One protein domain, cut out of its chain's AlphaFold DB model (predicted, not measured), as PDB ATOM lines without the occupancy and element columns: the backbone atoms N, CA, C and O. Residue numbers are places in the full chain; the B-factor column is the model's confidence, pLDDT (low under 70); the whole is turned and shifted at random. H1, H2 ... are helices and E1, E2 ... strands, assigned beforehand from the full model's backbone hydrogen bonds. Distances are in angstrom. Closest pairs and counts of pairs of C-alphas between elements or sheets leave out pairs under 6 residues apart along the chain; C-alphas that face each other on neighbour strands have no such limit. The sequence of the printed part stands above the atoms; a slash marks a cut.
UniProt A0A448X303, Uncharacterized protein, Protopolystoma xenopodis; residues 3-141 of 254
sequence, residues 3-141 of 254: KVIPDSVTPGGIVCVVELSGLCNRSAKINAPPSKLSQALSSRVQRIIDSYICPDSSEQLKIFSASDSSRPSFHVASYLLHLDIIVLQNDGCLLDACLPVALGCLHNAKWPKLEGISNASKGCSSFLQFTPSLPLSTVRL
ATOM      1  N   LYS A   3      -1.153  18.656  35.667       72.25
ATOM      2  CA  LYS A   3      -2.268  18.496  36.615       72.25
ATOM      3  C   LYS A   3      -2.000  17.303  37.537       72.25
ATOM      4  O   LYS A   3      -1.372  16.346  37.110       72.25
ATOM      5  N   VAL A   4      -2.455  17.353  38.788       61.81
ATOM      6  CA  VAL A   4      -2.324  16.238  39.748       61.81
ATOM      7  C   VAL A   4      -3.671  15.537  39.899       61.81
ATOM      8  O   VAL A   4      -4.696  16.210  40.031       61.81
ATOM      9  N   ILE A   5      -3.671  14.202  39.880       68.00
ATOM     10  CA  ILE A   5      -4.870  13.374  40.060       68.00
ATOM     11  C   ILE A   5      -4.699  12.526  41.336       68.00
ATOM     12  O   ILE A   5      -3.727  11.771  41.414       68.00
ATOM     13  N   PRO A   6      -5.584  12.661  42.347       55.88
ATOM     14  CA  PRO A   6      -5.582  11.797  43.528       55.88
ATOM     15  C   PRO A   6      -6.039  10.391  43.132       55.88
ATOM     16  O   PRO A   6      -7.053  10.256  42.445       55.88
ATOM     17  N   ASP A   7      -5.295   9.356  43.527       56.09
ATOM     18  CA  ASP A   7      -5.473   8.047  42.899       56.09
ATOM     19  C   ASP A   7      -6.380   7.094  43.688       56.09
ATOM     20  O   ASP A   7      -6.121   6.735  44.838       56.09
ATOM     21  N   SER A   8      -7.432   6.647  43.005       50.66
ATOM     22  CA  SER A   8      -8.030   5.324  43.189       50.66
ATOM     23  C   SER A   8      -8.438   4.669  41.856       50.66
ATOM     24  O   SER A   8      -8.981   3.566  41.889       50.66
ATOM     25  N   VAL A   9      -8.202   5.301  40.687       54.28
ATOM     26  CA  VAL A   9      -8.774   4.837  39.399       54.28
ATOM     27  C   VAL A   9      -7.936   5.175  38.144       54.28
ATOM     28  O   VAL A   9      -8.243   4.630  37.085       54.28
ATOM     29  N   THR A  10      -6.897   6.029  38.152       56.44
ATOM     30  CA  THR A  10      -6.202   6.359  36.881       56.44
ATOM     31  C   THR A  10      -4.707   6.626  37.057       56.44
ATOM     32  O   THR A  10      -4.347   7.643  37.653       56.44
ATOM     33  N   PRO A  11      -3.829   5.777  36.480       70.94
ATOM     34  CA  PRO A  11      -2.397   6.031  36.517       70.94
ATOM     35  C   PRO A  11      -2.074   7.361  35.826       70.94
ATOM     36  O   PRO A  11      -2.758   7.772  34.885       70.94
ATOM     37  N   GLY A  12      -1.019   8.031  36.296       79.69
ATOM     38  CA  GLY A  12      -0.480   9.211  35.620       79.69
ATOM     39  C   GLY A  12      -0.112   8.909  34.173       79.69
ATOM     40  O   GLY A  12       0.071   7.755  33.790       79.69
ATOM     41  N   GLY A  13       0.002   9.950  33.360       90.44
ATOM     42  CA  GLY A  13       0.288   9.762  31.946       90.44
ATOM     43  C   GLY A  13       0.486  11.062  31.192       90.44
ATOM     44  O   GLY A  13       0.435  12.164  31.751       90.44
ATOM     45  N   ILE A  14       0.706  10.907  29.894       94.38
ATOM     46  CA  ILE A  14       0.816  12.006  28.943       94.38
ATOM     47  C   ILE A  14      -0.456  12.009  28.099       94.38
ATOM     48  O   ILE A  14      -0.868  10.970  27.596       94.38
ATOM     49  N   VAL A  15      -1.074  13.174  27.944       94.56
ATOM     50  CA  VAL A  15      -2.217  13.395  27.058       94.56
ATOM     51  C   VAL A  15      -1.776  14.352  25.967       94.56
ATOM     52  O   VAL A  15      -1.479  15.514  26.236       94.56
ATOM     53  N   CYS A  16      -1.725  13.854  24.742       95.75
ATOM     54  CA  CYS A  16      -1.326  14.578  23.552       95.75
ATOM     55  C   CYS A  16      -2.555  15.011  22.756       95.75
ATOM     56  O   CYS A  16      -3.387  14.193  22.356       95.75
ATOM     57  N   VAL A  17      -2.628  16.305  22.463       95.06
ATOM     58  CA  VAL A  17      -3.656  16.903  21.614       95.06
ATOM     59  C   VAL A  17      -2.966  17.691  20.511       95.06
ATOM     60  O   VAL A  17      -2.110  18.527  20.778       95.06
ATOM     61  N   VAL A  18      -3.342  17.427  19.263       94.44
ATOM     62  CA  VAL A  18      -2.873  18.172  18.094       94.44
ATOM     63  C   VAL A  18      -4.017  19.014  17.555       94.44
ATOM     64  O   VAL A  18      -4.968  18.496  16.966       94.44
ATOM     65  N   GLU A  19      -3.923  20.322  17.741       90.44
ATOM     66  CA  GLU A  19      -4.915  21.295  17.309       90.44
ATOM     67  C   GLU A  19      -4.545  21.884  15.943       90.44
ATOM     68  O   GLU A  19      -3.462  22.438  15.746       90.44
ATOM     69  N   LEU A  20      -5.478  21.800  14.991       87.50
ATOM     70  CA  LEU A  20      -5.377  22.519  13.723       87.50
ATOM     71  C   LEU A  20      -6.020  23.892  13.890       87.50
ATOM     72  O   LEU A  20      -7.246  24.015  13.850       87.50
ATOM     73  N   SER A  21      -5.187  24.910  14.100       81.69
ATOM     74  CA  SER A  21      -5.667  26.264  14.364       81.69
ATOM     75  C   SER A  21      -6.360  26.885  13.143       81.69
ATOM     76  O   SER A  21      -6.088  26.543  11.990       81.69
ATOM     77  N   GLY A  22      -7.205  27.894  13.373       77.62
ATOM     78  CA  GLY A  22      -7.766  28.706  12.283       77.62
ATOM     79  C   GLY A  22      -6.709  29.439  11.441       77.62
ATOM     80  O   GLY A  22      -7.007  29.884  10.334       77.62
ATOM     81  N   LEU A  23      -5.463  29.532  11.928       79.31
ATOM     82  CA  LEU A  23      -4.341  30.107  11.183       79.31
ATOM     83  C   LEU A  23      -3.858  29.168  10.073       79.31
ATOM     84  O   LEU A  23      -3.548  29.637   8.977       79.31
ATOM     85  N   CYS A  24      -3.858  27.852  10.314       80.12
ATOM     86  CA  CYS A  24      -3.420  26.878   9.315       80.12
ATOM     87  C   CYS A  24      -4.509  26.561   8.285       80.12
ATOM     88  O   CYS A  24      -4.215  26.025   7.218       80.12
ATOM     89  N   ASN A  25      -5.771  26.872   8.593       69.81
ATOM     90  CA  ASN A  25      -6.888  26.690   7.682       69.81
ATOM     91  C   ASN A  25      -7.883  27.852   7.787       69.81
ATOM     92  O   ASN A  25      -8.756  27.863   8.652       69.81
ATOM     93  N   ARG A  26      -7.822  28.778   6.824       69.06
ATOM     94  CA  ARG A  26      -8.734  29.936   6.740       69.06
ATOM     95  C   ARG A  26     -10.211  29.559   6.568       69.06
ATOM     96  O   ARG A  26     -11.070  30.415   6.749       69.06
ATOM     97  N   SER A  27     -10.514  28.310   6.208       68.69
ATOM     98  CA  SER A  27     -11.889  27.796   6.126       68.69
ATOM     99  C   SER A  27     -12.413  27.213   7.447       68.69
ATOM    100  O   SER A  27     -13.594  26.867   7.538       68.69
ATOM    101  N   ALA A  28     -11.569  27.098   8.479       67.12
ATOM    102  CA  ALA A  28     -11.981  26.593   9.781       67.12
ATOM    103  C   ALA A  28     -12.929  27.584  10.473       67.12
ATOM    104  O   ALA A  28     -12.645  28.776  10.588       67.12
ATOM    105  N   LYS A  29     -14.073  27.082  10.950       68.06
ATOM    106  CA  LYS A  29     -15.016  27.890  11.730       68.06
ATOM    107  C   LYS A  29     -14.457  28.130  13.133       68.06
ATOM    108  O   LYS A  29     -13.880  27.229  13.738       68.06
ATOM    109  N   ILE A  30     -14.698  29.325  13.665       68.62
ATOM    110  CA  ILE A  30     -14.418  29.654  15.067       68.62
ATOM    111  C   ILE A  30     -15.205  28.678  15.956       68.62
ATOM    112  O   ILE A  30     -16.396  28.465  15.722       68.62
ATOM    113  N   ASN A  31     -14.544  28.077  16.949       67.50
ATOM    114  CA  ASN A  31     -15.106  27.064  17.858       67.50
ATOM    115  C   ASN A  31     -15.636  25.791  17.168       67.50
ATOM    116  O   ASN A  31     -16.528  25.122  17.694       67.50
ATOM    117  N   ALA A  32     -15.119  25.445  15.985       73.62
ATOM    118  CA  ALA A  32     -15.431  24.159  15.375       73.62
ATOM    119  C   ALA A  32     -14.953  23.001  16.273       73.62
ATOM    120  O   ALA A  32     -13.891  23.107  16.891       73.62
ATOM    121  N   PRO A  33     -15.689  21.875  16.320       78.19
ATOM    122  CA  PRO A  33     -15.170  20.669  16.947       78.19
ATOM    123  C   PRO A  33     -13.872  20.218  16.248       78.19
ATOM    124  O   PRO A  33     -13.698  20.502  15.055       78.19
ATOM    125  N   PRO A  34     -12.981  19.487  16.950       81.44
ATOM    126  CA  PRO A  34     -11.744  18.980  16.366       81.44
ATOM    127  C   PRO A  34     -12.020  18.218  15.069       81.44
ATOM    128  O   PRO A  34     -12.910  17.364  15.008       81.44
ATOM    129  N   SER A  35     -11.269  18.533  14.015       85.56
ATOM    130  CA  SER A  35     -11.432  17.858  12.727       85.56
ATOM    131  C   SER A  35     -11.014  16.387  12.822       85.56
ATOM    132  O   SER A  35     -10.176  16.019  13.646       85.56
ATOM    133  N   LYS A  36     -11.534  15.534  11.928       88.25
ATOM    134  CA  LYS A  36     -11.110  14.122  11.846       88.25
ATOM    135  C   LYS A  36      -9.594  13.983  11.689       88.25
ATOM    136  O   LYS A  36      -9.001  13.096  12.285       88.25
ATOM    137  N   LEU A  37      -8.975  14.883  10.917       87.50
ATOM    138  CA  LEU A  37      -7.527  14.922  10.727       87.50
ATOM    139  C   LEU A  37      -6.795  15.239  12.040       87.50
ATOM    140  O   LEU A  37      -5.858  14.534  12.393       87.50
ATOM    141  N   SER A  38      -7.256  16.251  12.783       90.38
ATOM    142  CA  SER A  38      -6.724  16.611  14.106       90.38
ATOM    143  C   SER A  38      -6.848  15.451  15.100       90.38
ATOM    144  O   SER A  38      -5.876  15.105  15.767       90.38
ATOM    145  N   GLN A  39      -8.008  14.793  15.152       92.00
ATOM    146  CA  GLN A  39      -8.247  13.647  16.036       92.00
ATOM    147  C   GLN A  39      -7.373  12.442  15.669       92.00
ATOM    148  O   GLN A  39      -6.751  11.845  16.548       92.00
ATOM    149  N   ALA A  40      -7.287  12.104  14.379       92.06
ATOM    150  CA  ALA A  40      -6.456  11.006  13.892       92.06
ATOM    151  C   ALA A  40      -4.970  11.260  14.173       92.06
ATOM    152  O   ALA A  40      -4.274  10.369  14.658       92.06
ATOM    153  N   LEU A  41      -4.499  12.487  13.935       94.12
ATOM    154  CA  LEU A  41      -3.123  12.888  14.211       94.12
ATOM    155  C   LEU A  41      -2.822  12.865  15.716       94.12
ATOM    156  O   LEU A  41      -1.810  12.295  16.112       94.12
ATOM    157  N   SER A  42      -3.727  13.386  16.550       96.12
ATOM    158  CA  SER A  42      -3.608  13.337  18.016       96.12
ATOM    159  C   SER A  42      -3.492  11.901  18.519       96.12
ATOM    160  O   SER A  42      -2.559  11.574  19.246       96.12
ATOM    161  N   SER A  43      -4.389  11.016  18.073       95.62
ATOM    162  CA  SER A  43      -4.367   9.597  18.444       95.62
ATOM    163  C   SER A  43      -3.091   8.898  17.977       95.62
ATOM    164  O   SER A  43      -2.539   8.071  18.701       95.62
ATOM    165  N   ARG A  44      -2.599   9.230  16.780       95.62
ATOM    166  CA  ARG A  44      -1.383   8.631  16.229       95.62
ATOM    167  C   ARG A  44      -0.135   9.061  16.992       95.62
ATOM    168  O   ARG A  44       0.657   8.201  17.359       95.62
ATOM    169  N   VAL A  45       0.007  10.353  17.285       97.12
ATOM    170  CA  VAL A  45       1.116  10.867  18.104       97.12
ATOM    171  C   VAL A  45       1.044  10.294  19.520       97.12
ATOM    172  O   VAL A  45       2.051   9.788  20.006       97.12
ATOM    173  N   GLN A  46      -0.141  10.273  20.142       96.75
ATOM    174  CA  GLN A  46      -0.357   9.658  21.457       96.75
ATOM    175  C   GLN A  46       0.117   8.200  21.487       96.75
ATOM    176  O   GLN A  46       0.904   7.825  22.347       96.75
ATOM    177  N   ARG A  47      -0.296   7.388  20.506       96.38
ATOM    178  CA  ARG A  47       0.097   5.973  20.424       96.38
ATOM    179  C   ARG A  47       1.611   5.802  20.344       96.38
ATOM    180  O   ARG A  47       2.155   4.903  20.977       96.38
ATOM    181  N   ILE A  48       2.284   6.650  19.567       97.06
ATOM    182  CA  ILE A  48       3.745   6.624  19.429       97.06
ATOM    183  C   ILE A  48       4.414   7.034  20.747       97.06
ATOM    184  O   ILE A  48       5.403   6.413  21.142       97.06
ATOM    185  N   ILE A  49       3.857   8.026  21.451       96.50
ATOM    186  CA  ILE A  49       4.339   8.430  22.773       96.50
ATOM    187  C   ILE A  49       4.257   7.257  23.751       96.50
ATOM    188  O   ILE A  49       5.274   6.890  24.336       96.50
ATOM    189  N   ASP A  50       3.085   6.636  23.861       95.31
ATOM    190  CA  ASP A  50       2.822   5.566  24.827       95.31
ATOM    191  C   ASP A  50       3.560   4.265  24.497       95.31
ATOM    192  O   ASP A  50       3.861   3.484  25.390       95.31
ATOM    193  N   SER A  51       3.849   4.004  23.220       95.25
ATOM    194  CA  SER A  51       4.462   2.735  22.806       95.25
ATOM    195  C   SER A  51       5.986   2.800  22.714       95.25
ATOM    196  O   SER A  51       6.647   1.786  22.920       95.25
ATOM    197  N   TYR A  52       6.550   3.967  22.377       95.69
ATOM    198  CA  TYR A  52       7.968   4.081  22.014       95.69
ATOM    199  C   TYR A  52       8.704   5.208  22.741       95.69
ATOM    200  O   TYR A  52       9.838   5.012  23.165       95.69
ATOM    201  N   ILE A  53       8.092   6.386  22.900       95.50
ATOM    202  CA  ILE A  53       8.799   7.546  23.474       95.50
ATOM    203  C   ILE A  53       8.884   7.440  24.998       95.50
ATOM    204  O   ILE A  53       9.954   7.638  25.564       95.50
ATOM    205  N   CYS A  54       7.769   7.161  25.671       95.25
ATOM    206  CA  CYS A  54       7.677   7.131  27.133       95.25
ATOM    207  C   CYS A  54       6.696   6.038  27.606       95.25
ATOM    208  O   CYS A  54       5.647   6.350  28.183       95.25
ATOM    209  N   PRO A  55       7.003   4.751  27.347       93.62
ATOM    210  CA  PRO A  55       6.115   3.637  27.687       93.62
ATOM    211  C   PRO A  55       5.912   3.442  29.194       93.62
ATOM    212  O   PRO A  55       4.911   2.880  29.628       93.62
ATOM    213  N   ASP A  56       6.835   3.943  30.006       92.88
ATOM    214  CA  ASP A  56       6.822   3.911  31.465       92.88
ATOM    215  C   ASP A  56       6.345   5.240  32.085       92.88
ATOM    216  O   ASP A  56       6.555   5.485  33.275       92.88
ATOM    217  N   SER A  57       5.674   6.101  31.308       91.81
ATOM    218  CA  SER A  57       5.193   7.409  31.777       91.81
ATOM    219  C   SER A  57       4.358   7.322  33.060       91.81
ATOM    220  O   SER A  57       4.511   8.157  33.950       91.81
ATOM    221  N   SER A  58       3.533   6.286  33.211       90.44
ATOM    222  CA  SER A  58       2.726   6.058  34.413       90.44
ATOM    223  C   SER A  58       3.548   5.818  35.675       90.44
ATOM    224  O   SER A  58       3.119   6.205  36.760       90.44
ATOM    225  N   GLU A  59       4.730   5.220  35.545       90.19
ATOM    226  CA  GLU A  59       5.666   4.987  36.644       90.19
ATOM    227  C   GLU A  59       6.481   6.247  36.944       90.19
ATOM    228  O   GLU A  59       6.603   6.648  38.103       90.19
ATOM    229  N   GLN A  60       6.976   6.926  35.903       92.44
ATOM    230  CA  GLN A  60       7.763   8.156  36.048       92.44
ATOM    231  C   GLN A  60       6.956   9.317  36.656       92.44
ATOM    232  O   GLN A  60       7.521  10.209  37.291       92.44
ATOM    233  N   LEU A  61       5.635   9.321  36.466       92.19
ATOM    234  CA  LEU A  61       4.739  10.393  36.902       92.19
ATOM    235  C   LEU A  61       4.118  10.158  38.285       92.19
ATOM    236  O   LEU A  61       3.236  10.917  38.692       92.19
ATOM    237  N   LYS A  62       4.571   9.155  39.040       89.62
ATOM    238  CA  LYS A  62       4.071   8.898  40.395       89.62
ATOM    239  C   LYS A  62       4.541   9.953  41.395       89.62
ATOM    240  O   LYS A  62       5.697  10.371  41.422       89.62
ATOM    241  N   ILE A  63       3.625  10.339  42.272       88.06
ATOM    242  CA  ILE A  63       3.862  11.152  43.461       88.06
ATOM    243  C   ILE A  63       3.792  10.218  44.665       88.06
ATOM    244  O   ILE A  63       2.833   9.458  44.823       88.06
ATOM    245  N   PHE A  64       4.807  10.286  45.518       87.12
ATOM    246  CA  PHE A  64       4.907   9.470  46.723       87.12
ATOM    247  C   PHE A  64       4.616  10.300  47.976       87.12
ATOM    248  O   PHE A  64       4.714  11.530  47.966       87.12
ATOM    249  N   SER A  65       4.226   9.624  49.056       85.44
ATOM    250  CA  SER A  65       4.094  10.241  50.372       85.44
ATOM    251  C   SER A  65       5.437  10.806  50.840       85.44
ATOM    252  O   SER A  65       6.488  10.218  50.569       85.44
ATOM    253  N   ALA A  66       5.399  11.918  51.577       81.94
ATOM    254  CA  ALA A  66       6.578  12.426  52.270       81.94
ATOM    255  C   ALA A  66       7.147  11.325  53.186       81.94
ATOM    256  O   ALA A  66       6.392  10.603  53.848       81.94
ATOM    257  N   SER A  67       8.467  11.145  53.181       67.94
ATOM    258  CA  SER A  67       9.108  10.099  53.977       67.94
ATOM    259  C   SER A  67       9.137  10.493  55.454       67.94
ATOM    260  O   SER A  67      10.004  11.261  55.871       67.94
ATOM    261  N   ASP A  68       8.243   9.929  56.260       62.47
ATOM    262  CA  ASP A  68       8.485   9.819  57.698       62.47
ATOM    263  C   ASP A  68       9.411   8.623  57.926       62.47
ATOM    264  O   ASP A  68       9.146   7.525  57.439       62.47
ATOM    265  N   SER A  69      10.475   8.801  58.711       57.16
ATOM    266  CA  SER A  69      11.500   7.783  59.023       57.16
ATOM    267  C   SER A  69      10.963   6.462  59.607       57.16
ATOM    268  O   SER A  69      11.719   5.509  59.779       57.16
ATOM    269  N   SER A  70       9.662   6.388  59.896       61.62
ATOM    270  CA  SER A  70       8.957   5.231  60.446       61.62
ATOM    271  C   SER A  70       8.106   4.449  59.435       61.62
ATOM    272  O   SER A  70       7.589   3.390  59.795       61.62
ATOM    273  N   ARG A  71       7.925   4.927  58.191       64.06
ATOM    274  CA  ARG A  71       7.074   4.260  57.189       64.06
ATOM    275  C   ARG A  71       7.692   4.256  55.788       64.06
ATOM    276  O   ARG A  71       8.260   5.261  55.370       64.06
ATOM    277  N   PRO A  72       7.546   3.151  55.034       71.75
ATOM    278  CA  PRO A  72       7.935   3.130  53.632       71.75
ATOM    279  C   PRO A  72       7.103   4.146  52.839       71.75
ATOM    280  O   PRO A  72       5.900   4.289  53.067       71.75
ATOM    281  N   SER A  73       7.748   4.841  51.901       76.81
ATOM    282  CA  SER A  73       7.070   5.726  50.954       76.81
ATOM    283  C   SER A  73       6.075   4.928  50.117       76.81
ATOM    284  O   SER A  73       6.437   3.892  49.556       76.81
ATOM    285  N   PHE A  74       4.848   5.419  49.987       80.94
ATOM    286  CA  PHE A  74       3.821   4.797  49.158       80.94
ATOM    287  C   PHE A  74       3.278   5.795  48.138       80.94
ATOM    288  O   PHE A  74       3.363   7.008  48.325       80.94
ATOM    289  N   HIS A  75       2.778   5.280  47.019       85.00
ATOM    290  CA  HIS A  75       2.189   6.085  45.953       85.00
ATOM    291  C   HIS A  75       0.861   6.695  46.421       85.00
ATOM    292  O   HIS A  75       0.046   6.008  47.034       85.00
ATOM    293  N   VAL A  76       0.671   7.994  46.176       84.25
ATOM    294  CA  VAL A  76      -0.487   8.766  46.675       84.25
ATOM    295  C   VAL A  76      -1.263   9.485  45.575       84.25
ATOM    296  O   VAL A  76      -2.445   9.779  45.739       84.25
ATOM    297  N   ALA A  77      -0.594   9.820  44.478       85.94
ATOM    298  CA  ALA A  77      -1.166  10.539  43.350       85.94
ATOM    299  C   ALA A  77      -0.236  10.419  42.151       85.94
ATOM    300  O   ALA A  77       0.901   9.962  42.277       85.94
ATOM    301  N   SER A  78      -0.685  10.891  40.998       89.69
ATOM    302  CA  SER A  78       0.153  10.938  39.805       89.69
ATOM    303  C   SER A  78       0.021  12.278  39.089       89.69
ATOM    304  O   SER A  78      -1.012  12.953  39.175       89.69
ATOM    305  N   TYR A  79       1.072  12.677  38.375       90.38
ATOM    306  CA  TYR A  79       1.009  13.782  37.428       90.38
ATOM    307  C   TYR A  79       0.308  13.347  36.142       90.38
ATOM    308  O   TYR A  79       0.465  12.227  35.658       90.38
ATOM    309  N   LEU A  80      -0.411  14.294  35.555       92.12
ATOM    310  CA  LEU A  80      -0.921  14.250  34.199       92.12
ATOM    311  C   LEU A  80      -0.258  15.378  33.407       92.12
ATOM    312  O   LEU A  80      -0.406  16.559  33.747       92.12
ATOM    313  N   LEU A  81       0.476  15.016  32.358       93.81
ATOM    314  CA  LEU A  81       1.122  15.960  31.455       93.81
ATOM    315  C   LEU A  81       0.258  16.165  30.216       93.81
ATOM    316  O   LEU A  81       0.058  15.241  29.439       93.81
ATOM    317  N   HIS A  82      -0.209  17.389  30.006       95.06
ATOM    318  CA  HIS A  82      -0.849  17.781  28.753       95.06
ATOM    319  C   HIS A  82       0.195  18.321  27.774       95.06
ATOM    320  O   HIS A  82       0.853  19.330  28.075       95.06
ATOM    321  N   LEU A  83       0.326  17.641  26.635       96.06
ATOM    322  CA  LEU A  83       1.102  18.039  25.468       96.06
ATOM    323  C   LEU A  83       0.144  18.561  24.394       96.06
ATOM    324  O   LEU A  83      -0.485  17.786  23.678       96.06
ATOM    325  N   ASP A  84       0.071  19.880  24.275       94.56
ATOM    326  CA  ASP A  84      -0.780  20.548  23.295       94.56
ATOM    327  C   ASP A  84       0.092  21.047  22.131       94.56
ATOM    328  O   ASP A  84       0.950  21.916  22.306       94.56
ATOM    329  N   ILE A  85      -0.095  20.470  20.945       94.69
ATOM    330  CA  ILE A  85       0.618  20.827  19.713       94.69
ATOM    331  C   ILE A  85      -0.319  21.658  18.845       94.69
ATOM    332  O   ILE A  85      -1.330  21.158  18.360       94.69
ATOM    333  N   ILE A  86       0.033  22.920  18.618       92.56
ATOM    334  CA  ILE A  86      -0.778  23.849  17.828       92.56
ATOM    335  C   ILE A  86      -0.153  24.002  16.443       92.56
ATOM    336  O   ILE A  86       0.951  24.530  16.297       92.56
ATOM    337  N   VAL A  87      -0.871  23.570  15.408       91.44
ATOM    338  CA  VAL A  87      -0.441  23.726  14.016       91.44
ATOM    339  C   VAL A  87      -0.781  25.136  13.545       91.44
ATOM    340  O   VAL A  87      -1.952  25.496  13.396       91.44
ATOM    341  N   LEU A  88       0.257  25.937  13.307       90.81
ATOM    342  CA  LEU A  88       0.137  27.326  12.847       90.81
ATOM    343  C   LEU A  88       0.040  27.426  11.322       90.81
ATOM    344  O   LEU A  88      -0.748  28.208  10.799       90.81
ATOM    345  N   GLN A  89       0.808  26.601  10.615       89.25
ATOM    346  CA  GLN A  89       0.808  26.503   9.162       89.25
ATOM    347  C   GLN A  89       0.788  25.029   8.774       89.25
ATOM    348  O   GLN A  89       1.533  24.227   9.333       89.25
ATOM    349  N   ASN A  90      -0.083  24.681   7.831       88.75
ATOM    350  CA  ASN A  90      -0.174  23.333   7.293       88.75
ATOM    351  C   ASN A  90       0.294  23.355   5.839       88.75
ATOM    352  O   ASN A  90      -0.439  23.830   4.973       88.75
ATOM    353  N   ASP A  91       1.497  22.838   5.601       88.56
ATOM    354  CA  ASP A  91       2.045  22.622   4.262       88.56
ATOM    355  C   ASP A  91       2.309  21.130   3.997       88.56
ATOM    356  O   ASP A  91       3.273  20.769   3.342       88.56
ATOM    357  N   GLY A  92       1.453  20.242   4.515       87.62
ATOM    358  CA  GLY A  92       1.604  18.795   4.339       87.62
ATOM    359  C   GLY A  92       2.431  18.123   5.438       87.62
ATOM    360  O   GLY A  92       2.907  18.771   6.367       87.62
ATOM    361  N   CYS A  93       2.511  16.789   5.362       90.62
ATOM    362  CA  CYS A  93       3.342  15.923   6.216       90.62
ATOM    363  C   CYS A  93       3.301  16.260   7.722       90.62
ATOM    364  O   CYS A  93       4.320  16.313   8.404       90.62
ATOM    365  N   LEU A  94       2.101  16.490   8.268       93.25
ATOM    366  CA  LEU A  94       1.941  16.991   9.640       93.25
ATOM    367  C   LEU A  94       2.561  16.085  10.714       93.25
ATOM    368  O   LEU A  94       3.011  16.593  11.738       93.25
ATOM    369  N   LEU A  95       2.591  14.764  10.508       95.12
ATOM    370  CA  LEU A  95       3.204  13.836  11.464       95.12
ATOM    371  C   LEU A  95       4.726  14.036  11.553       95.12
ATOM    372  O   LEU A  95       5.261  14.044  12.664       95.12
ATOM    373  N   ASP A  96       5.384  14.266  10.413       94.62
ATOM    374  CA  ASP A  96       6.821  14.550  10.301       94.62
ATOM    375  C   ASP A  96       7.212  15.795  11.095       94.62
ATOM    376  O   ASP A  96       8.306  15.850  11.644       94.62
ATOM    377  N   ALA A  97       6.311  16.776  11.205       94.06
ATOM    378  CA  ALA A  97       6.517  17.970  12.022       94.06
ATOM    379  C   ALA A  97       6.126  17.757  13.496       94.06
ATOM    380  O   ALA A  97       6.835  18.194  14.404       94.06
ATOM    381  N   CYS A  98       5.005  17.079  13.762       95.69
ATOM    382  CA  CYS A  98       4.478  16.930  15.120       95.69
ATOM    383  C   CYS A  98       5.361  16.049  16.011       95.69
ATOM    384  O   CYS A  98       5.494  16.351  17.195       95.69
ATOM    385  N   LEU A  99       5.972  14.982  15.480       95.69
ATOM    386  CA  LEU A  99       6.807  14.081  16.285       95.69
ATOM    387  C   LEU A  99       8.096  14.745  16.808       95.69
ATOM    388  O   LEU A  99       8.318  14.688  18.018       95.69
ATOM    389  N   PRO A 100       8.914  15.429  15.982       94.75
ATOM    390  CA  PRO A 100      10.032  16.240  16.467       94.75
ATOM    391  C   PRO A 100       9.639  17.244  17.550       94.75
ATOM    392  O   PRO A 100      10.331  17.374  18.559       94.75
ATOM    393  N   VAL A 101       8.514  17.941  17.353       94.69
ATOM    394  CA  VAL A 101       8.012  18.937  18.307       94.69
ATOM    395  C   VAL A 101       7.612  18.267  19.619       94.69
ATOM    396  O   VAL A 101       8.015  18.731  20.683       94.69
ATOM    397  N   ALA A 102       6.881  17.152  19.560       95.69
ATOM    398  CA  ALA A 102       6.515  16.367  20.733       95.69
ATOM    399  C   ALA A 102       7.757  15.920  21.516       95.69
ATOM    400  O   ALA A 102       7.830  16.138  22.724       95.69
ATOM    401  N   LEU A 103       8.754  15.362  20.824       95.50
ATOM    402  CA  LEU A 103      10.015  14.920  21.421       95.50
ATOM    403  C   LEU A 103      10.753  16.071  22.105       95.50
ATOM    404  O   LEU A 103      11.113  15.953  23.274       95.50
ATOM    405  N   GLY A 104      10.924  17.203  21.419       94.38
ATOM    406  CA  GLY A 104      11.584  18.378  21.988       94.38
ATOM    407  C   GLY A 104      10.849  18.934  23.211       94.38
ATOM    408  O   GLY A 104      11.476  19.245  24.225       94.38
ATOM    409  N   CYS A 105       9.518  19.005  23.155       94.38
ATOM    410  CA  CYS A 105       8.687  19.452  24.270       94.38
ATOM    411  C   CYS A 105       8.784  18.513  25.477       94.38
ATOM    412  O   CYS A 105       8.999  18.983  26.594       94.38
ATOM    413  N   LEU A 106       8.654  17.199  25.272       95.25
ATOM    414  CA  LEU A 106       8.721  16.208  26.348       95.25
ATOM    415  C   LEU A 106      10.126  16.119  26.954       95.25
ATOM    416  O   LEU A 106      10.252  16.033  28.173       95.25
ATOM    417  N   HIS A 107      11.173  16.218  26.132       94.44
ATOM    418  CA  HIS A 107      12.565  16.234  26.584       94.44
ATOM    419  C   HIS A 107      12.865  17.446  27.477       94.44
ATOM    420  O   HIS A 107      13.540  17.340  28.503       94.44
ATOM    421  N   ASN A 108      12.339  18.615  27.105       93.00
ATOM    422  CA  ASN A 108      12.574  19.856  27.837       93.00
ATOM    423  C   ASN A 108      11.616  20.072  29.013       93.00
ATOM    424  O   ASN A 108      11.858  20.971  29.827       93.00
ATOM    425  N   ALA A 109      10.553  19.271  29.123       92.75
ATOM    426  CA  ALA A 109       9.559  19.392  30.176       92.75
ATOM    427  C   ALA A 109      10.198  19.200  31.559       92.75
ATOM    428  O   ALA A 109      10.826  18.184  31.860       92.75
ATOM    429  N   LYS A 110      10.020  20.210  32.415       93.19
ATOM    430  CA  LYS A 110      10.506  20.244  33.797       93.19
ATOM    431  C   LYS A 110       9.389  20.747  34.691       93.19
ATOM    432  O   LYS A 110       8.745  21.745  34.373       93.19
ATOM    433  N   TRP A 111       9.184  20.089  35.821       92.75
ATOM    434  CA  TRP A 111       8.227  20.524  36.838       92.75
ATOM    435  C   TRP A 111       8.768  20.213  38.238       92.75
ATOM    436  O   TRP A 111       9.676  19.388  38.373       92.75
ATOM    437  N   PRO A 112       8.288  20.893  39.291       90.88
ATOM    438  CA  PRO A 112       8.736  20.617  40.651       90.88
ATOM    439  C   PRO A 112       8.302  19.220  41.098       90.88
ATOM    440  O   PRO A 112       7.170  18.803  40.846       90.88
ATOM    441  N   LYS A 113       9.183  18.515  41.810       90.62
ATOM    442  CA  LYS A 113       8.826  17.288  42.518       90.62
ATOM    443  C   LYS A 113       7.922  17.644  43.694       90.62
ATOM    444  O   LYS A 113       8.283  18.463  44.532       90.62
ATOM    445  N   LEU A 114       6.754  17.028  43.738       89.50
ATOM    446  CA  LEU A 114       5.787  17.093  44.823       89.50
ATOM    447  C   LEU A 114       5.863  15.826  45.671       89.50
ATOM    448  O   LEU A 114       6.184  14.746  45.172       89.50
ATOM    449  N   GLU A 115       5.510  15.978  46.937       87.75
ATOM    450  CA  GLU A 115       5.310  14.902  47.899       87.75
ATOM    451  C   GLU A 115       3.930  15.075  48.537       87.75
ATOM    452  O   GLU A 115       3.458  16.200  48.741       87.75
ATOM    453  N   GLY A 116       3.247  13.961  48.800       83.69
ATOM    454  CA  GLY A 116       1.950  13.983  49.470       83.69
ATOM    455  C   GLY A 116       2.104  13.998  50.983       83.69
ATOM    456  O   GLY A 116       2.718  13.099  51.560       83.69
ATOM    457  N   ILE A 117       1.486  14.980  51.629       79.50
ATOM    458  CA  ILE A 117       1.351  15.066  53.079       79.50
ATOM    459  C   ILE A 117      -0.069  14.627  53.439       79.50
ATOM    460  O   ILE A 117      -1.059  15.230  53.015       79.50
ATOM    461  N   SER A 118      -0.164  13.553  54.223       67.12
ATOM    462  CA  SER A 118      -1.429  13.098  54.796       67.12
ATOM    463  C   SER A 118      -1.586  13.700  56.188       67.12
ATOM    464  O   SER A 118      -1.008  13.209  57.158       67.12
ATOM    465  N   ASN A 119      -2.388  14.760  56.304       57.53
ATOM    466  CA  ASN A 119      -2.763  15.323  57.601       57.53
ATOM    467  C   ASN A 119      -3.884  14.478  58.217       57.53
ATOM    468  O   ASN A 119      -5.026  14.914  58.350       57.53
ATOM    469  N   ALA A 120      -3.568  13.244  58.606       52.34
ATOM    470  CA  ALA A 120      -4.465  12.406  59.393       52.34
ATOM    471  C   ALA A 120      -4.473  12.863  60.867       52.34
ATOM    472  O   ALA A 120      -4.184  12.091  61.777       52.34
ATOM    473  N   SER A 121      -4.781  14.135  61.129       42.09
ATOM    474  CA  SER A 121      -4.957  14.660  62.483       42.09
ATOM    475  C   SER A 121      -6.408  15.085  62.701       42.09
ATOM    476  O   SER A 121      -6.821  16.161  62.287       42.09
ATOM    477  N   LYS A 122      -7.140  14.219  63.414       40.78
ATOM    478  CA  LYS A 122      -8.411  14.470  64.117       40.78
ATOM    479  C   LYS A 122      -9.612  14.898  63.250       40.78
ATOM    480  O   LYS A 122      -9.967  16.065  63.171       40.78
ATOM    481  N   GLY A 123     -10.343  13.894  62.760       44.56
ATOM    482  CA  GLY A 123     -11.814  13.930  62.737       44.56
ATOM    483  C   GLY A 123     -12.525  14.532  61.522       44.56
ATOM    484  O   GLY A 123     -13.750  14.543  61.523       44.56
ATOM    485  N   CYS A 124     -11.823  14.975  60.481       38.72
ATOM    486  CA  CYS A 124     -12.457  15.465  59.254       38.72
ATOM    487  C   CYS A 124     -11.772  14.851  58.026       38.72
ATOM    488  O   CYS A 124     -10.585  14.548  58.089       38.72
ATOM    489  N   SER A 125     -12.550  14.617  56.963       43.31
ATOM    490  CA  SER A 125     -12.170  14.033  55.662       43.31
ATOM    491  C   SER A 125     -10.677  14.120  55.326       43.31
ATOM    492  O   SER A 125     -10.102  15.204  55.342       43.31
ATOM    493  N   SER A 126     -10.058  12.989  54.985       54.81
ATOM    494  CA  SER A 126      -8.645  12.903  54.605       54.81
ATOM    495  C   SER A 126      -8.334  13.795  53.395       54.81
ATOM    496  O   SER A 126      -8.562  13.399  52.253       54.81
ATOM    497  N   PHE A 127      -7.815  14.998  53.637       61.22
ATOM    498  CA  PHE A 127      -7.294  15.869  52.588       61.22
ATOM    499  C   PHE A 127      -5.835  15.495  52.315       61.22
ATOM    500  O   PHE A 127      -4.978  15.626  53.188       61.22
ATOM    501  N   LEU A 128      -5.558  15.017  51.099       70.75
ATOM    502  CA  LEU A 128      -4.199  14.880  50.580       70.75
ATOM    503  C   LEU A 128      -3.715  16.265  50.149       70.75
ATOM    504  O   LEU A 128      -4.280  16.862  49.231       70.75
ATOM    505  N   GLN A 129      -2.690  16.782  50.820       81.25
ATOM    506  CA  GLN A 129      -2.033  18.026  50.431       81.25
ATOM    507  C   GLN A 129      -0.734  17.699  49.697       81.25
ATOM    508  O   GLN A 129       0.019  16.834  50.133       81.25
ATOM    509  N   PHE A 130      -0.455  18.397  48.597       83.94
ATOM    510  CA  PHE A 130       0.803  18.253  47.864       83.94
ATOM    511  C   PHE A 130       1.690  19.462  48.117       83.94
ATOM    512  O   PHE A 130       1.255  20.603  47.952       83.94
ATOM    513  N   THR A 131       2.938  19.214  48.489       85.75
ATOM    514  CA  THR A 131       3.947  20.260  48.678       85.75
ATOM    515  C   THR A 131       5.192  19.939  47.863       85.75
ATOM    516  O   THR A 131       5.499  18.761  47.680       85.75
ATOM    517  N   PRO A 132       5.932  20.949  47.376       85.25
ATOM    518  CA  PRO A 132       7.237  20.718  46.767       85.25
ATOM    519  C   PRO A 132       8.175  19.973  47.723       85.25
ATOM    520  O   PRO A 132       8.211  20.286  48.914       85.25
ATOM    521  N   SER A 133       8.946  19.016  47.204       81.31
ATOM    522  CA  SER A 133       9.978  18.320  47.974       81.31
ATOM    523  C   SER A 133      11.033  19.318  48.454       81.31
ATOM    524  O   SER A 133      11.411  20.226  47.706       81.31
ATOM    525  N   LEU A 134      11.563  19.116  49.658       78.69
ATOM    526  CA  LEU A 134      12.718  19.850  50.178       78.69
ATOM    527  C   LEU A 134      13.931  18.902  50.237       78.69
ATOM    528  O   LEU A 134      13.830  17.858  50.878       78.69
ATOM    529  N   PRO A 135      15.077  19.230  49.606       81.62
ATOM    530  CA  PRO A 135      15.349  20.422  48.797       81.62
ATOM    531  C   PRO A 135      14.536  20.462  47.490       81.62
ATOM    532  O   PRO A 135      14.121  19.421  46.976       81.62
ATOM    533  N   LEU A 136      14.324  21.675  46.953       84.19
ATOM    534  CA  LEU A 136      13.602  21.889  45.694       84.19
ATOM    535  C   LEU A 136      14.274  21.091  44.575       84.19
ATOM    536  O   LEU A 136      15.376  21.417  44.135       84.19
ATOM    537  N   SER A 137      13.592  20.045  44.121       87.81
ATOM    538  CA  SER A 137      14.052  19.191  43.036       87.81
ATOM    539  C   SER A 137      13.071  19.263  41.871       87.81
ATOM    540  O   SER A 137      11.865  19.439  42.058       87.81
ATOM    541  N   THR A 138      13.593  19.181  40.652       89.44
ATOM    542  CA  THR A 138      12.779  19.157  39.433       89.44
ATOM    543  C   THR A 138      12.742  17.752  38.866       89.44
ATOM    544  O   THR A 138      13.789  17.113  38.751       89.44
ATOM    545  N   VAL A 139      11.564  17.310  38.447       90.50
ATOM    546  CA  VAL A 139      11.370  16.073  37.693       90.50
ATOM    547  C   VAL A 139      11.484  16.376  36.199       90.50
ATOM    548  O   VAL A 139      11.124  17.467  35.744       90.50
ATOM    549  N   ARG A 140      12.016  15.409  35.453       93.44
ATOM    550  CA  ARG A 140      12.052  15.367  33.989       93.44
ATOM    551  C   ARG A 140      11.592  13.992  33.538       93.44
ATOM    552  O   ARG A 140      11.795  13.025  34.270       93.44
ATOM    553  N   LEU A 141      11.026  13.920  32.341       93.38
ATOM    554  CA  LEU A 141      10.801  12.636  31.692       93.38
ATOM    555  C   LEU A 141      12.132  12.056  31.224       93.38
ATOM    556  O   LEU A 141      12.974  12.772  30.679       93.38
TER     557      LEU A 141
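What this domain is: This is residues 3 to 141 of the 254 residues of an uncharacterized protein of Protopolystoma xenopodis (UniProt A0A448X303). One very long strand, E4, makes the spine of an elongated domain; E2 lies beside one end of it, covered by helices H1 and H3, while the short strands E1 and E3 lie beside its other end, where the small hairpin of E6 and E7 is partly face to face with the sheet. A second small pair of strands, E5 and E8, lies between H3 and that hairpin. The printed part has 139 residues, with three named helices and eight named strands in the order E1, E2, H1, H2, E3, E4, H3, E5, E6, E7, E8, and its class is mixed, helices and strands. The sheet of E1 to E4 is branched and mixed: E2 is parallel to E4, E1 and E3 antiparallel to it; E5 with E8 and E6 with E7 are antiparallel. The whole is loose, with a radius of gyration of the C-alphas of 19.0 A, and only just a rod, spanning 60 by 30 by 25 A.

Where its parts are: E4, residues 75 to 87, runs 36.6 A from C-alpha 75 at (2.189, 6.085, 45.953) to C-alpha 87 at (-0.441, 23.726, 14.016). In the same sheet are E1, residues 3 to 6, which begins at C-alpha 3 at (-2.268, 18.496, 36.615), E2, residues 13 to 20, 23.0 A long, and E3, residues 62 to 64. H1, residues 36 to 53, is 24.0 A long; H2 is residues 57 to 60; H3, residues 94 to 108, is 21.3 A long. E5 is residues 110 to 112, E6 residues 114 to 118, E7 residues 128 to 132, 13.4 A long, and E8 residues 138 to 140, ending at C-alpha 140 at (12.052, 15.367, 33.989).

How they stand to each other: Pairing along E4 is staggered. E3 is beside its residues 75 to 78 and E2 beside 80 to 87 on one side, with N 63 and O 77 at 2.7 A and N 15 and O 81 at 2.8 A; E1 is beside 77 to 80 on the other side, with N 80 and O 3 at 2.7 A. E3 and E4 form a hairpin. H1 is on this sheet at a height of 7.3 A, over E2 and along the strands, at 25 degrees to E2 on the local plane; the closest C-alphas of the two are those of Val 18 and Ser 42, 4.9 A apart. H3 is on the sheet at 9.2 A, over E4 and only just over E2, slantwise to the strands, at 39 degrees to E4 on the local plane. H1 and H3 touch, their closest C-alphas being those of Val 45 and Leu 99, 6.8 A apart, at a steep tilt of 46 degrees, the same way. H2 is on the sheet, over none of its strands, at a height of 4.2 A, only just above the sheet's level. The hairpin of E6 and E7, with N 117 and O 129 at 2.8 A, makes a sandwich, two sheets face to face, with the branched sheet, their strands at 52 degrees. The closest C-alphas of E3 and E6 are those of Phe 64 and Glu 115, 5.6 A apart. E5 runs on into E6 at 28 degrees, and pairs with E8 through N 139 and O 111 at 2.8 A. In H1 every O i to N i+4 pair is within hydrogen-bond range, in H3 10 of 11; H2 is too short for such a pair.

The domain as a whole: The C-alphas of Ser 27 and Ser 70, the two farthest apart, are 62.4 A apart. The printed part has no cut. The link from E2 to H1, residues 21 to 35, is long. Mean pLDDT of the printed part is 82.9; it is under 70 at residues 4 to 10, 25 to 31, 67 to 71 and 118 to 127.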